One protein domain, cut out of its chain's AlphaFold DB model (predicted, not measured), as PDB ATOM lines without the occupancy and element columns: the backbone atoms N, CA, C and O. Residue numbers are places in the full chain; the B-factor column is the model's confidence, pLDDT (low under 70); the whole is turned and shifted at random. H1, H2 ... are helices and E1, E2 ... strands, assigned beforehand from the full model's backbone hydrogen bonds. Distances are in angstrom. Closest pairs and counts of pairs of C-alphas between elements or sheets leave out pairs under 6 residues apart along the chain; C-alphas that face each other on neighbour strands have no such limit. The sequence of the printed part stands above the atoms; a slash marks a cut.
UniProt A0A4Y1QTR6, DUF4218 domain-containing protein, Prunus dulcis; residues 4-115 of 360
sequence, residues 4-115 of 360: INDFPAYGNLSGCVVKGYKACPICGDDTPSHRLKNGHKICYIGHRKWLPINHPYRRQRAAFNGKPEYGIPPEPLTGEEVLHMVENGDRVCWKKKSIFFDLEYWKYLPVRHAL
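This is residues 4 to 115 of the 360 residues of the protein "DUF4218 domain-containing protein" of Prunus dulcis (UniProt A0A4Y1QTR6). There is little regular structure: H1, H3, H4 and E3 gather loosely at one end, the small hairpin of E1 and E2 lies with H2 towards the other, and residues 15 to 32 run through the middle. Residues 51 to 78 make a long loop back to H3. The printed part has 112 residues, mixed in class, 34 of them in named elements, along the chain H1 E1 E2 H2 H3 H4 E3. It is only just loose, close to compact, with a radius of gyration of the C-alphas of 16.0 A and spans of 49 by 34 by 26 A.

Residues 4 to 5 pair, parallel, with residues 114 to 115 of E3, residues 113 to 115, which pairs with no named strand. The closest C-alphas of H1, residues 7 to 14, and E3 are those of Phe 7 and Leu 115, 6.7 A apart. E1, residues 33 to 35, and E2, residues 42 to 44, form an antiparallel hairpin at 148 degrees, with N 34 and O 43 at 2.8 A, within hydrogen-bond range. H2, residues 47 to 50, is apart from H1. H3, residues 79 to 87, and H4, residues 99 to 102, are close but not clearly touching, their closest C-alphas, Leu 83 and Phe 101, 7.3 A apart. H1 and H4 are near each other, with 5 pairs of C-alphas within 10 A. Each O i to N i+4 pair is within hydrogen-bond range in H1 and H3; H2 and H4 are too short for such a pair.

H1 begins at C-alpha 7 (66.909, 37.300, 96.940) and is 10.4 A long; H3 is 12.2 A. E3 ends at C-alpha 115 (61.586, 39.086, 93.283).

The C-alphas farthest apart, those of Ala 62 and Glu 104, are 49.2 A apart. The printed part has no cut; the links H1 to E1, H2 to H3 and H3 to H4 are long. Residues 89 to 92 have pLDDT under 70.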
ATOM      1  N   ILE A   4      58.716  43.999  96.997       79.38
ATOM      2  CA  ILE A   4      59.571  43.684  95.840       79.38
ATOM      3  C   ILE A   4      61.022  43.788  96.293       79.38
ATOM      4  O   ILE A   4      61.439  44.846  96.755       79.38
ATOM      5  N   ASN A   5      61.773  42.691  96.214       77.69
ATOM      6  CA  ASN A   5      63.122  42.614  96.770       77.69
ATOM      7  C   ASN A   5      64.019  41.678  95.968       77.69
ATOM      8  O   ASN A   5      63.550  40.717  95.361       77.69
ATOM      9  N   ASP A   6      65.330  41.880  96.043       78.69
ATOM     10  CA  ASP A   6      66.268  40.850  95.612       78.69
ATOM     11  C   ASP A   6      66.274  39.643  96.574       78.69
ATOM     12  O   ASP A   6      65.689  39.663  97.660       78.69
ATOM     13  N   PHE A   7      66.920  38.548  96.167       79.44
ATOM     14  CA  PHE A   7      66.909  37.300  96.940       79.44
ATOM     15  C   PHE A   7      67.504  37.449  98.362       79.44
ATOM     16  O   PHE A   7      66.936  36.902  99.312       79.44
ATOM     17  N   PRO A   8      68.616  38.190  98.568       82.81
ATOM     18  CA  PRO A   8      69.120  38.496  99.908       82.81
ATOM     19  C   PRO A   8      68.144  39.293 100.785       82.81
ATOM     20  O   PRO A   8      67.924  38.906 101.936       82.81
ATOM     21  N   ALA A   9      67.555  40.376 100.270       82.38
ATOM     22  CA  ALA A   9      66.599  41.184 101.021       82.38
ATOM     23  C   ALA A   9      65.311  40.401 101.311       82.38
ATOM     24  O   ALA A   9      64.797  40.469 102.429       82.38
ATOM     25  N   TYR A  10      64.861  39.565 100.370       83.62
ATOM     26  CA  TYR A  10      63.766  38.622 100.585       83.62
ATOM     27  C   TYR A  10      64.010  37.744 101.820       83.62
ATOM     28  O   TYR A  10      63.137  37.664 102.682       83.62
ATOM     29  N   GLY A  11      65.194  37.145 101.976       86.25
ATOM     30  CA  GLY A  11      65.502  36.313 103.149       86.25
ATOM     31  C   GLY A  11      65.503  37.092 104.466       86.25
ATOM     32  O   GLY A  11      65.018  36.603 105.486       86.25
ATOM     33  N   ASN A  12      65.988  38.335 104.449       86.69
ATOM     34  CA  ASN A  12      65.997  39.192 105.636       86.69
ATOM     35  C   ASN A  12      64.589  39.615 106.072       86.69
ATOM     36  O   ASN A  12      64.312  39.651 107.274       86.69
ATOM     37  N   LEU A  13      63.722  39.943 105.111       86.88
ATOM     38  CA  LEU A  13      62.366  40.428 105.359       86.88
ATOM     39  C   LEU A  13      61.399  39.295 105.691       86.88
ATOM     40  O   LEU A  13      60.657  39.390 106.664       86.88
ATOM     41  N   SER A  14      61.431  38.214 104.915       85.44
ATOM     42  CA  SER A  14      60.559  37.053 105.117       85.44
ATOM     43  C   SER A  14      61.000  36.181 106.296       85.44
ATOM     44  O   SER A  14      60.189  35.470 106.874       85.44
ATOM     45  N   GLY A  15      62.288  36.223 106.659       86.50
ATOM     46  CA  GLY A  15      62.888  35.272 107.592       86.50
ATOM     47  C   GLY A  15      63.249  33.929 106.951       86.50
ATOM     48  O   GLY A  15      63.788  33.067 107.648       86.50
ATOM     49  N   CYS A  16      63.003  33.750 105.647       86.38
ATOM     50  CA  CYS A  16      63.339  32.537 104.907       86.38
ATOM     51  C   CYS A  16      64.854  32.342 104.808       86.38
ATOM     52  O   CYS A  16      65.635  33.276 104.595       86.38
ATOM     53  N   VAL A  17      65.286  31.087 104.872       86.56
ATOM     54  CA  VAL A  17      66.637  30.688 104.491       86.56
ATOM     55  C   VAL A  17      66.747  30.755 102.967       86.56
ATOM     56  O   VAL A  17      66.158  29.961 102.252       86.56
ATOM     57  N   VAL A  18      67.523  31.713 102.462       85.50
ATOM     58  CA  VAL A  18      67.692  31.974 101.013       85.50
ATOM     59  C   VAL A  18      69.079  31.594 100.490       85.50
ATOM     60  O   VAL A  18      69.486  31.965  99.391       85.50
ATOM     61  N   LYS A  19      69.860  30.896 101.316       86.81
ATOM     62  CA  LYS A  19      71.226  30.443 101.028       86.81
ATOM     63  C   LYS A  19      71.434  29.069 101.651       86.81
ATOM     64  O   LYS A  19      70.857  28.774 102.692       86.81
ATOM     65  N   GLY A  20      72.326  28.272 101.075       89.31
ATOM     66  CA  GLY A  20      72.633  26.942 101.596       89.31
ATOM     67  C   GLY A  20      71.834  25.851 100.891       89.31
ATOM     68  O   GLY A  20      71.338  26.049  99.791       89.31
ATOM     69  N   TYR A  21      71.705  24.687 101.520       90.19
ATOM     70  CA  TYR A  21      71.051  23.530 100.899       90.19
ATOM     71  C   TYR A  21      69.531  23.685 100.743       90.19
ATOM     72  O   TYR A  21      68.939  22.989  99.930       90.19
ATOM     73  N   LYS A  22      68.921  24.621 101.479       88.50
ATOM     74  CA  LYS A  22      67.466  24.823 101.596       88.50
ATOM     75  C   LYS A  22      67.047  26.226 101.154       88.50
ATOM     76  O   LYS A  22      66.248  26.885 101.801       88.50
ATOM     77  N   ALA A  23      67.695  26.733 100.109       86.31
ATOM     78  CA  ALA A  23      67.562  28.130  99.703       86.31
ATOM     79  C   ALA A  23      66.286  28.448  98.916       86.31
ATOM     80  O   ALA A  23      65.988  29.625  98.718       86.31
ATOM     81  N   CYS A  24      65.578  27.437  98.399       84.81
ATOM     82  CA  CYS A  24      64.354  27.657  97.643       84.81
ATOM     83  C   CYS A  24      63.168  27.757  98.613       84.81
ATOM     84  O   CYS A  24      62.867  26.764  99.273       84.81
ATOM     85  N   PRO A  25      62.442  28.885  98.655       80.00
ATOM     86  CA  PRO A  25      61.313  29.054  99.574       80.00
ATOM     87  C   PRO A  25      60.126  28.143  99.259       80.00
ATOM     88  O   PRO A  25      59.303  27.886 100.125       80.00
ATOM     89  N   ILE A  26      60.044  27.665  98.013       84.00
ATOM     90  CA  ILE A  26      58.982  26.769  97.545       84.00
ATOM     91  C   ILE A  26      59.351  25.309  97.825       84.00
ATOM     92  O   ILE A  26      58.510  24.529  98.240       84.00
ATOM     93  N   CYS A  27      60.611  24.917  97.599       84.75
ATOM     94  CA  CYS A  27      61.017  23.527  97.832       84.75
ATOM     95  C   CYS A  27      61.365  23.243  99.295       84.75
ATOM     96  O   CYS A  27      61.305  22.091  99.701       84.75
ATOM     97  N   GLY A  28      61.813  24.245 100.059       84.69
ATOM     98  CA  GLY A  28      62.258  24.063 101.439       84.69
ATOM     99  C   GLY A  28      63.329  22.975 101.554       84.69
ATOM    100  O   GLY A  28      64.416  23.093 100.977       84.69
ATOM    101  N   ASP A  29      63.002  21.906 102.273       84.25
ATOM    102  CA  ASP A  29      63.867  20.743 102.489       84.25
ATOM    103  C   ASP A  29      64.123  19.932 101.222       84.25
ATOM    104  O   ASP A  29      65.233  19.437 101.024       84.25
ATOM    105  N   ASP A  30      63.154  19.913 100.311       86.06
ATOM    106  CA  ASP A  30      63.247  19.236  99.021       86.06
ATOM    107  C   ASP A  30      63.975  20.080  97.973       86.06
ATOM    108  O   ASP A  30      63.874  19.828  96.766       86.06
ATOM    109  N   THR A  31      64.689  21.130  98.400       88.94
ATOM    110  CA  THR A  31      65.514  21.931  97.501       88.94
ATOM    111  C   THR A  31      66.581  21.024  96.879       88.94
ATOM    112  O   THR A  31      67.465  20.540  97.590       88.94
ATOM    113  N   PRO A  32      66.564  20.823  95.547       88.19
ATOM    114  CA  PRO A  32      67.527  19.982  94.839       88.19
ATOM    115  C   PRO A  32      68.909  20.651  94.787       88.19
ATOM    116  O   PRO A  32      69.326  21.209  93.773       88.19
ATOM    117  N   SER A  33      69.620  20.630  95.906       90.88
ATOM    118  CA  SER A  33      70.924  21.256  96.071       90.88
ATOM    119  C   SER A  33      72.051  20.230  95.982       90.88
ATOM    120  O   SER A  33      71.930  19.075  96.383       90.88
ATOM    121  N   HIS A  34      73.183  20.653  95.430       89.44
ATOM    122  CA  HIS A  34      74.376  19.833  95.305       89.44
ATOM    123  C   HIS A  34      75.615  20.684  95.577       89.44
ATOM    124  O   HIS A  34      75.792  21.755  94.994       89.44
ATOM    125  N   ARG A  35      76.493  20.229  96.475       93.06
ATOM    126  CA  ARG A  35      77.760  20.916  96.729       93.06
ATOM    127  C   ARG A  35      78.796  20.484  95.700       93.06
ATOM    128  O   ARG A  35      79.171  19.317  95.643       93.06
ATOM    129  N   LEU A  36      79.272  21.451  94.929       90.69
ATOM    130  CA  LEU A  36      80.333  21.268  93.952       90.69
ATOM    131  C   LEU A  36      81.642  20.890  94.652       90.69
ATOM    132  O   LEU A  36      82.026  21.520  95.642       90.69
ATOM    133  N   LYS A  37      82.321  19.860  94.138       91.38
ATOM    134  CA  LYS A  37      83.521  19.293  94.769       91.38
ATOM    135  C   LYS A  37      84.712  20.241  94.692       91.38
ATOM    136  O   LYS A  37      85.412  20.381  95.686       91.38
ATOM    137  N   ASN A  38      84.920  20.884  93.544       90.31
ATOM    138  CA  ASN A  38      86.097  21.716  93.287       90.31
ATOM    139  C   ASN A  38      85.818  23.195  93.574       90.31
ATOM    140  O   ASN A  38      86.627  23.885  94.179       90.31
ATOM    141  N   GLY A  39      84.658  23.703  93.156       88.00
ATOM    142  CA  GLY A  39      84.254  25.086  93.389       88.00
ATOM    143  C   GLY A  39      83.752  25.349  94.809       88.00
ATOM    144  O   GLY A  39      83.562  26.509  95.169       88.00
ATOM    145  N   HIS A  40      83.487  24.296  95.595       90.81
ATOM    146  CA  HIS A  40      82.977  24.322  96.975       90.81
ATOM    147  C   HIS A  40      81.677  25.113  97.199       90.81
ATOM    148  O   HIS A  40      81.266  25.320  98.345       90.81
ATOM    149  N   LYS A  41      81.008  25.519  96.118       90.00
ATOM    150  CA  LYS A  41      79.726  26.226  96.121       90.00
ATOM    151  C   LYS A  41      78.568  25.241  96.110       90.00
ATOM    152  O   LYS A  41      78.689  24.123  95.617       90.00
ATOM    153  N   ILE A  42      77.430  25.687  96.622       91.38
ATOM    154  CA  ILE A  42      76.168  24.967  96.477       91.38
ATOM    155  C   ILE A  42      75.552  25.398  95.150       91.38
ATOM    156  O   ILE A  42      75.349  26.589  94.915       91.38
ATOM    157  N   CYS A  43      75.303  24.428  94.281       87.94
ATOM    158  CA  CYS A  43      74.521  24.599  93.070       87.94
ATOM    159  C   CYS A  43      73.117  24.038  93.291       87.94
ATOM    160  O   CYS A  43      72.923  23.116  94.085       87.94
ATOM    161  N   TYR A  44      72.144  24.609  92.593       87.50
ATOM    162  CA  TYR A  44      70.772  24.127  92.586       87.50
ATOM    163  C   TYR A  44      70.527  23.492  91.219       87.50
ATOM    164  O   TYR A  44      70.785  24.095  90.177       87.50
ATOM    165  N   ILE A  45      70.142  22.225  91.242       84.19
ATOM    166  CA  ILE A  45      69.841  21.403  90.067       84.19
ATOM    167  C   ILE A  45      68.338  21.105  90.071       84.19
ATOM    168  O   ILE A  45      67.624  21.623  90.911       84.19
ATOM    169  N   GLY A  46      67.781  20.323  89.149       82.19
ATOM    170  CA  GLY A  46      66.370  19.930  89.292       82.19
ATOM    171  C   GLY A  46      65.337  20.981  88.860       82.19
ATOM    172  O   GLY A  46      64.152  20.807  89.129       82.19
ATOM    173  N   HIS A  47      65.752  22.076  88.213       83.25
ATOM    174  CA  HIS A  47      64.858  23.166  87.796       83.25
ATOM    175  C   HIS A  47      63.941  22.823  86.615       83.25
ATOM    176  O   HIS A  47      63.017  23.573  86.305       83.25
ATOM    177  N   ARG A  48      64.136  21.677  85.956       86.00
ATOM    178  CA  ARG A  48      63.309  21.294  84.806       86.00
ATOM    179  C   ARG A  48      61.958  20.734  85.241       86.00
ATOM    180  O   ARG A  48      61.052  20.688  84.412       86.00
ATOM    181  N   LYS A  49      61.779  20.407  86.530       84.00
ATOM    182  CA  LYS A  49      60.467  20.050  87.104       84.00
ATOM    183  C   LYS A  49      59.428  21.177  87.036       84.00
ATOM    184  O   LYS A  49      58.252  20.889  87.183       84.00
ATOM    185  N   TRP A  50      59.828  22.425  86.763       83.75
ATOM    186  CA  TRP A  50      58.907  23.554  86.541       83.75
ATOM    187  C   TRP A  50      58.524  23.776  85.067       83.75
ATOM    188  O   TRP A  50      57.649  24.582  84.779       83.75
ATOM    189  N   LEU A  51      59.145  23.069  84.115       85.06
ATOM    190  CA  LEU A  51      58.753  23.133  82.697       85.06
ATOM    191  C   LEU A  51      57.467  22.324  82.455       85.06
ATOM    192  O   LEU A  51      57.183  21.442  83.253       85.06
ATOM    193  N   PRO A  52      56.717  22.489  81.353       85.50
ATOM    194  CA  PRO A  52      55.597  21.593  81.034       85.50
ATOM    195  C   PRO A  52      56.005  20.107  81.035       85.50
ATOM    196  O   PRO A  52      57.128  19.787  80.646       85.50
ATOM    197  N   ILE A  53      55.112  19.187  81.428       86.62
ATOM    198  CA  ILE A  53      55.409  17.736  81.541       86.62
ATOM    199  C   ILE A  53      56.003  17.167  80.241       86.62
ATOM    200  O   ILE A  53      56.949  16.377  80.263       86.62
ATOM    201  N   ASN A  54      55.502  17.633  79.096       84.81
ATOM    202  CA  ASN A  54      55.940  17.194  77.772       84.81
ATOM    203  C   ASN A  54      57.157  17.962  77.227       84.81
ATOM    204  O   ASN A  54      57.578  17.715  76.097       84.81
ATOM    205  N   HIS A  55      57.749  18.873  78.005       85.06
ATOM    206  CA  HIS A  55      58.855  19.702  77.542       85.06
ATOM    207  C   HIS A  55      60.113  18.853  77.249       85.06
ATOM    208  O   HIS A  55      60.584  18.136  78.140       85.06
ATOM    209  N   PRO A  56      60.737  18.961  76.056       84.50
ATOM    210  CA  PRO A  56      61.869  18.117  75.659       84.50
ATOM    211  C   PRO A  56      63.038  18.113  76.653       84.50
ATOM    212  O   PRO A  56      63.645  17.070  76.902       84.50
ATOM    213  N   TYR A  57      63.331  19.261  77.276       82.75
ATOM    214  CA  TYR A  57      64.454  19.398  78.216       82.75
ATOM    215  C   TYR A  57      64.335  18.495  79.443       82.75
ATOM    216  O   TYR A  57      65.366  18.083  79.967       82.75
ATOM    217  N   ARG A  58      63.124  18.101  79.858       85.88
ATOM    218  CA  ARG A  58      62.924  17.145  80.961       85.88
ATOM    219  C   ARG A  58      63.560  15.778  80.678       85.88
ATOM    220  O   ARG A  58      63.973  15.089  81.604       85.88
ATOM    221  N   ARG A  59      63.694  15.388  79.404       87.25
ATOM    222  CA  ARG A  59      64.272  14.096  78.980       87.25
ATOM    223  C   ARG A  59      65.752  14.191  78.607       87.25
ATOM    224  O   ARG A  59      66.427  13.165  78.527       87.25
ATOM    225  N   GLN A  60      66.268  15.398  78.374       83.62
ATOM    226  CA  GLN A  60      67.648  15.604  77.939       83.62
ATOM    227  C   GLN A  60      68.625  15.312  79.080       83.62
ATOM    228  O   GLN A  60      68.723  16.059  80.045       83.62
ATOM    229  N   ARG A  61      69.366  14.210  78.984       81.94
ATOM    230  CA  ARG A  61      70.352  13.823  80.004       81.94
ATOM    231  C   ARG A  61      71.699  14.501  79.767       81.94
ATOM    232  O   ARG A  61      72.255  15.098  80.678       81.94
ATOM    233  N   ALA A  62      72.188  14.435  78.529       74.38
ATOM    234  CA  ALA A  62      73.542  14.852  78.161       74.38
ATOM    235  C   ALA A  62      73.796  16.365  78.282       74.38
ATOM    236  O   ALA A  62      74.925  16.764  78.557       74.38
ATOM    237  N   ALA A  63      72.760  17.188  78.090       72.62
ATOM    238  CA  ALA A  63      72.853  18.646  78.190       72.62
ATOM    239  C   ALA A  63      72.839  19.173  79.638       72.62
ATOM    240  O   ALA A  63      73.096  20.351  79.868       72.62
ATOM    241  N   PHE A  64      72.524  18.310  80.606       78.19
ATOM    242  CA  PHE A  64      72.337  18.669  82.009       78.19
ATOM    243  C   PHE A  64      73.099  17.672  82.904       78.19
ATOM    244  O   PHE A  64      74.179  17.211  82.556       78.19
ATOM    245  N   ASN A  65      72.538  17.302  84.053       75.31
ATOM    246  CA  ASN A  65      73.158  16.461  85.083       75.31
ATOM    247  C   ASN A  65      73.115  14.939  84.801       75.31
ATOM    248  O   ASN A  65      73.095  14.134  85.734       75.31
ATOM    249  N   GLY A  66      72.985  14.521  83.539       79.19
ATOM    250  CA  GLY A  66      72.922  13.106  83.158       79.19
ATOM    251  C   GLY A  66      71.625  12.372  83.532       79.19
ATOM    252  O   GLY A  66      71.455  11.212  83.150       79.19
ATOM    253  N   LYS A  67      70.685  13.022  84.227       83.88
ATOM    254  CA  LYS A  67      69.417  12.423  84.673       83.88
ATOM    255  C   LYS A  67      68.224  13.088  83.980       83.88
ATOM    256  O   LYS A  67      68.286  14.279  83.683       83.88
ATOM    257  N   PRO A  68      67.145  12.351  83.675       85.44
ATOM    258  CA  PRO A  68      65.881  12.969  83.299       85.44
ATOM    259  C   PRO A  68      65.170  13.525  84.546       85.44
ATOM    260  O   PRO A  68      65.404  13.059  85.660       85.44
ATOM    261  N   GLU A  69      64.291  14.505  84.360       88.06
ATOM    262  CA  GLU A  69      63.510  15.145  85.424       88.06
ATOM    263  C   GLU A  69      62.013  15.059  85.110       88.06
ATOM    264  O   GLU A  69      61.476  15.841  84.327       88.06
ATOM    265  N   TYR A  70      61.338  14.090  85.732       86.88
ATOM    266  CA  TYR A  70      59.897  13.858  85.564       86.88
ATOM    267  C   TYR A  70      59.046  14.409  86.711       86.88
ATOM    268  O   TYR A  70      57.825  14.359  86.627       86.88
ATOM    269  N   GLY A  71      59.675  14.946  87.759       85.25
ATOM    270  CA  GLY A  71      58.966  15.501  88.908       85.25
ATOM    271  C   GLY A  71      58.035  16.655  88.531       85.25
ATOM    272  O   GLY A  71      58.220  17.325  87.507       85.25
ATOM    273  N   ILE A  72      57.045  16.891  89.379       85.75
ATOM    274  CA  ILE A  72      56.175  18.066  89.325       85.75
ATOM    275  C   ILE A  72      56.772  19.193  90.178       85.75
ATOM    276  O   ILE A  72      57.561  18.918  91.094       85.75
ATOM    277  N   PRO A  73      56.481  20.462  89.856       83.88
ATOM    278  CA  PRO A  73      56.899  21.556  90.714       83.88
ATOM    279  C   PRO A  73      56.159  21.447  92.059       83.88
ATOM    280  O   PRO A  73      54.975  21.115  92.054       83.88
ATOM    281  N   PRO A  74      56.837  21.671  93.199       84.44
ATOM    282  CA  PRO A  74      56.176  21.666  94.498       84.44
ATOM    283  C   PRO A  74      55.166  22.808  94.578       84.44
ATOM    284  O   PRO A  74      55.408  23.888  94.024       84.44
ATOM    285  N   GLU A  75      54.059  22.563  95.272       83.44
ATOM    286  CA  GLU A  75      53.048  23.585  95.513       83.44
ATOM    287  C   GLU A  75      53.583  24.620  96.514       83.44
ATOM    288  O   GLU A  75      54.163  24.249  97.539       83.44
ATOM    289  N   PRO A  76      53.470  25.924  96.215       84.00
ATOM    290  CA  PRO A  76      53.856  26.960  97.158       84.00
ATOM    291  C   PRO A  76      52.960  26.948  98.395       84.00
ATOM    292  O   PRO A  76      51.740  26.910  98.275       84.00
ATOM    293  N   LEU A  77      53.570  27.090  99.571       84.62
ATOM    294  CA  LEU A  77      52.835  27.225 100.826       84.62
ATOM    295  C   LEU A  77      52.012  28.522 100.865       84.62
ATOM    296  O   LEU A  77      52.505  29.628 100.575       84.62
ATOM    297  N   THR A  78      50.775  28.395 101.323       88.44
ATOM    298  CA  THR A  78      49.897  29.512 101.671       88.44
ATOM    299  C   THR A  78      50.493  30.336 102.815       88.44
ATOM    300  O   THR A  78      51.410  29.915 103.526       88.44
ATOM    301  N   GLY A  79      50.026  31.573 102.990       86.81
ATOM    302  CA  GLY A  79      50.552  32.419 104.065       86.81
ATOM    303  C   GLY A  79      50.175  31.909 105.450       86.81
ATOM    304  O   GLY A  79      50.956  32.086 106.380       86.81
ATOM    305  N   GLU A  80      49.039  31.229 105.567       90.62
ATOM    306  CA  GLU A  80      48.594  30.596 106.808       90.62
ATOM    307  C   GLU A  80      49.455  29.387 107.169       90.62
ATOM    308  O   GLU A  80      49.912  29.291 108.307       90.62
ATOM    309  N   GLU A  81      49.782  28.530 106.198       89.12
ATOM    310  CA  GLU A  81      50.707  27.411 106.412       89.12
ATOM    311  C   GLU A  81      52.095  27.906 106.826       89.12
ATOM    312  O   GLU A  81      52.681  27.393 107.779       89.12
ATOM    313  N   VAL A  82      52.610  28.950 106.164       87.94
ATOM    314  CA  VAL A  82      53.897  29.549 106.550       87.94
ATOM    315  C   VAL A  82      53.837  30.113 107.970       87.94
ATOM    316  O   VAL A  82      54.777  29.908 108.735       87.94
ATOM    317  N   LEU A  83      52.755  30.803 108.342       89.50
ATOM    318  CA  LEU A  83      52.589  31.344 109.691       89.50
ATOM    319  C   LEU A  83      52.592  30.224 110.741       89.50
ATOM    320  O   LEU A  83      53.372  30.288 111.690       89.50
ATOM    321  N   HIS A  84      51.805  29.172 110.512       88.88
ATOM    322  CA  HIS A  84      51.719  28.005 111.386       88.88
ATOM    323  C   HIS A  84      53.082  27.317 111.564       88.88
ATOM    324  O   HIS A  84      53.504  27.052 112.688       88.88
ATOM    325  N   MET A  85      53.829  27.097 110.472       85.44
ATOM    326  CA  MET A  85      55.180  26.515 110.533       85.44
ATOM    327  C   MET A  85      56.157  27.369 111.352       85.44
ATOM    328  O   MET A  85      56.995  26.856 112.095       85.44
ATOM    329  N   VAL A  86      56.074  28.691 111.208       86.12
ATOM    330  CA  VAL A  86      56.974  29.634 111.878       86.12
ATOM    331  C   VAL A  86      56.674  29.747 113.378       86.12
ATOM    332  O   VAL A  86      57.614  29.876 114.178       86.12
ATOM    333  N   GLU A  87      55.394  29.697 113.758       86.88
ATOM    334  CA  GLU A  87      54.919  29.780 115.145       86.88
ATOM    335  C   GLU A  87      55.143  28.481 115.917       86.88
ATOM    336  O   GLU A  87      55.658  28.529 117.034       86.88
ATOM    337  N   ASN A  88      54.878  27.329 115.297       82.00
ATOM    338  CA  ASN A  88      55.029  26.019 115.939       82.00
ATOM    339  C   ASN A  88      56.481  25.551 116.085       82.00
ATOM    340  O   ASN A  88      56.747  24.532 116.715       82.00
ATOM    341  N   GLY A  89      57.441  26.290 115.526       69.56
ATOM    342  CA  GLY A  89      58.858  25.970 115.678       69.56
ATOM    343  C   GLY A  89      59.399  24.951 114.674       69.56
ATOM    344  O   GLY A  89      60.585  24.631 114.758       69.56
ATOM    345  N   ASP A  90      58.613  24.540 113.670       68.38
ATOM    346  CA  ASP A  90      59.044  23.727 112.517       68.38
ATOM    347  C   ASP A  90      59.871  24.573 111.524       68.38
ATOM    348  O   ASP A  90      59.592  24.733 110.335       68.38
ATOM    349  N   ARG A  91      60.936  25.180 112.051       63.00
ATOM    350  CA  ARG A  91      61.723  26.280 111.471       63.00
ATOM    351  C   ARG A  91      62.770  25.848 110.451       63.00
ATOM    352  O   ARG A  91      63.783  26.523 110.264       63.00
ATOM    353  N   VAL A  92      62.567  24.729 109.767       67.25
ATOM    354  CA  VAL A  92      63.649  24.114 108.986       67.25
ATOM    355  C   VAL A  92      64.129  25.013 107.828       67.25
ATOM    356  O   VAL A  92      65.326  25.063 107.526       67.25
ATOM    357  N   CYS A  93      63.228  25.815 107.255       75.62
ATOM    358  CA  CYS A  93      63.517  26.822 106.230       75.62
ATOM    359  C   CYS A  93      63.272  28.279 106.681       75.62
ATOM    360  O   CYS A  93      63.456  29.197 105.880       75.62
ATOM    361  N   TRP A  94      62.950  28.525 107.960       82.94
ATOM    362  CA  TRP A  94      62.592  29.851 108.486       82.94
ATOM    363  C   TRP A  94      63.360  30.183 109.764       82.94
ATOM    364  O   TRP A  94      63.211  29.532 110.790       82.94
ATOM    365  N   LYS A  95      64.169  31.243 109.746       82.50
ATOM    366  CA  LYS A  95      64.981  31.642 110.909       82.50
ATOM    367  C   LYS A  95      64.205  32.452 111.943       82.50
ATOM    368  O   LYS A  95      64.587  32.473 113.111       82.50
ATOM    369  N   LYS A  96      63.171  33.169 111.507       86.38
ATOM    370  CA  LYS A  96      62.395  34.094 112.340       86.38
ATOM    371  C   LYS A  96      60.998  34.306 111.766       86.38
ATOM    372  O   LYS A  96      60.811  34.171 110.558       86.38
ATOM    373  N   LYS A  97      60.071  34.734 112.627       88.00
ATOM    374  CA  LYS A  97      58.793  35.314 112.209       88.00
ATOM    375  C   LYS A  97      59.028  36.711 111.649       88.00
ATOM    376  O   LYS A  97      59.730  37.518 112.257       88.00
ATOM    377  N   SER A  98      58.499  36.967 110.456       88.44
ATOM    378  CA  SER A  98      58.498  38.308 109.876       88.44
ATOM    379  C   SER A  98      57.489  39.189 110.605       88.44
ATOM    380  O   SER A  98      56.375  38.739 110.859       88.44
ATOM    381  N   ILE A  99      57.844  40.451 110.858       88.06
ATOM    382  CA  ILE A  99      56.926  41.458 111.418       88.06
ATOM    383  C   ILE A  99      55.707  41.693 110.517       88.06
ATOM    384  O   ILE A  99      54.655  42.108 110.979       88.06
ATOM    385  N   PHE A 100      55.805  41.376 109.221       86.25
ATOM    386  CA  PHE A 100      54.665  41.499 108.318       86.25
ATOM    387  C   PHE A 100      53.513  40.554 108.667       86.25
ATOM    388  O   PHE A 100      52.384  40.843 108.298       86.25
ATOM    389  N   PHE A 101      53.765  39.467 109.403       87.88
ATOM    390  CA  PHE A 101      52.692  38.603 109.899       87.88
ATOM    391  C   PHE A 101      51.857  39.234 111.021       87.88
ATOM    392  O   PHE A 101      50.819  38.675 111.357       87.88
ATOM    393  N   ASP A 102      52.261  40.388 111.559       87.69
ATOM    394  CA  ASP A 102      51.426  41.171 112.477       87.69
ATOM    395  C   ASP A 102      50.337  41.955 111.717       87.69
ATOM    396  O   ASP A 102      49.383  42.450 112.313       87.69
ATOM    397  N   LEU A 103      50.444  42.052 110.385       86.62
ATOM    398  CA  LEU A 103      49.404  42.612 109.527       86.62
ATOM    399  C   LEU A 103      48.355  41.532 109.233       86.62
ATOM    400  O   LEU A 103      48.658  40.532 108.579       86.62
ATOM    401  N   GLU A 104      47.106  41.767 109.640       86.44
ATOM    402  CA  GLU A 104      46.002  40.794 109.544       86.44
ATOM    403  C   GLU A 104      45.815  40.204 108.137       86.44
ATOM    404  O   GLU A 104      45.528  39.017 107.980       86.44
ATOM    405  N   TYR A 105      46.029  41.015 107.098       84.50
ATOM    406  CA  TYR A 105      45.843  40.601 105.708       84.50
ATOM    407  C   TYR A 105      47.015  39.789 105.132       84.50
ATOM    408  O   TYR A 105      46.867  39.154 104.088       84.50
ATOM    409  N   TRP A 106      48.197  39.808 105.759       85.94
ATOM    410  CA  TRP A 106      49.431  39.294 105.153       85.94
ATOM    411  C   TRP A 106      49.407  37.784 104.912       85.94
ATOM    412  O   TRP A 106      49.914  37.307 103.893       85.94
ATOM    413  N   LYS A 107      48.779  37.028 105.820       86.69
ATOM    414  CA  LYS A 107      48.642  35.568 105.705       86.69
ATOM    415  C   LYS A 107      47.714  35.131 104.567       86.69
ATOM    416  O   LYS A 107      47.882  34.036 104.042       86.69
ATOM    417  N   TYR A 108      46.813  36.009 104.131       85.56
ATOM    418  CA  TYR A 108      45.866  35.734 103.050       85.56
ATOM    419  C   TYR A 108      46.385  36.153 101.668       85.56
ATOM    420  O   TYR A 108      45.739  35.883 100.661       85.56
ATOM    421  N   LEU A 109      47.553  36.805 101.586       77.69
ATOM    422  CA  LEU A 109      48.122  37.210 100.302       77.69
ATOM    423  C   LEU A 109      48.639  35.992  99.517       77.69
ATOM    424  O   LEU A 109      49.543  35.302 100.013       77.69
ATOM    425  N   PRO A 110      48.183  35.791  98.261       73.00
ATOM    426  CA  PRO A 110      48.719  34.753  97.379       73.00
ATOM    427  C   PRO A 110      50.208  34.965  97.088       73.00
ATOM    428  O   PRO A 110      50.995  34.022  97.062       73.00
ATOM    429  N   VAL A 111      50.616  36.231  96.932       76.25
ATOM    430  CA  VAL A 111      52.006  36.636  96.700       76.25
ATOM    431  C   VAL A 111      52.414  37.673  97.745       76.25
ATOM    432  O   VAL A 111      52.003  38.829  97.699       76.25
ATOM    433  N   ARG A 112      53.247  37.256  98.703       82.50
ATOM    434  CA  ARG A 112      53.763  38.113  99.793       82.50
ATOM    435  C   ARG A 112      55.025  38.877  99.385       82.50
ATOM    436  O   ARG A 112      55.213  40.054  99.704       82.50
ATOM    437  N   HIS A 113      55.893  38.195  98.645       80.81
ATOM    438  CA  HIS A 113      57.163  38.738  98.195       80.81
ATOM    439  C   HIS A 113      57.377  38.438  96.713       80.81
ATOM    440  O   HIS A 113      57.400  37.277  96.306       80.81
ATOM    441  N   ALA A 114      57.578  39.490  95.932       79.88
ATOM    442  CA  ALA A 114      58.010  39.428  94.552       79.88
ATOM    443  C   ALA A 114      59.529  39.629  94.475       79.88
ATOM    444  O   ALA A 114      60.118  40.399  95.241       79.88
ATOM    445  N   LEU A 115      60.163  38.923  93.541       80.00
ATOM    446  CA  LEU A 115      61.586  39.086  93.283       80.00
ATOM    447  C   LEU A 115      61.823  40.259  92.333       80.00
ATOM    448  O   LEU A 115      61.149  40.378  91.313       80.00
TER     449      LEU A 115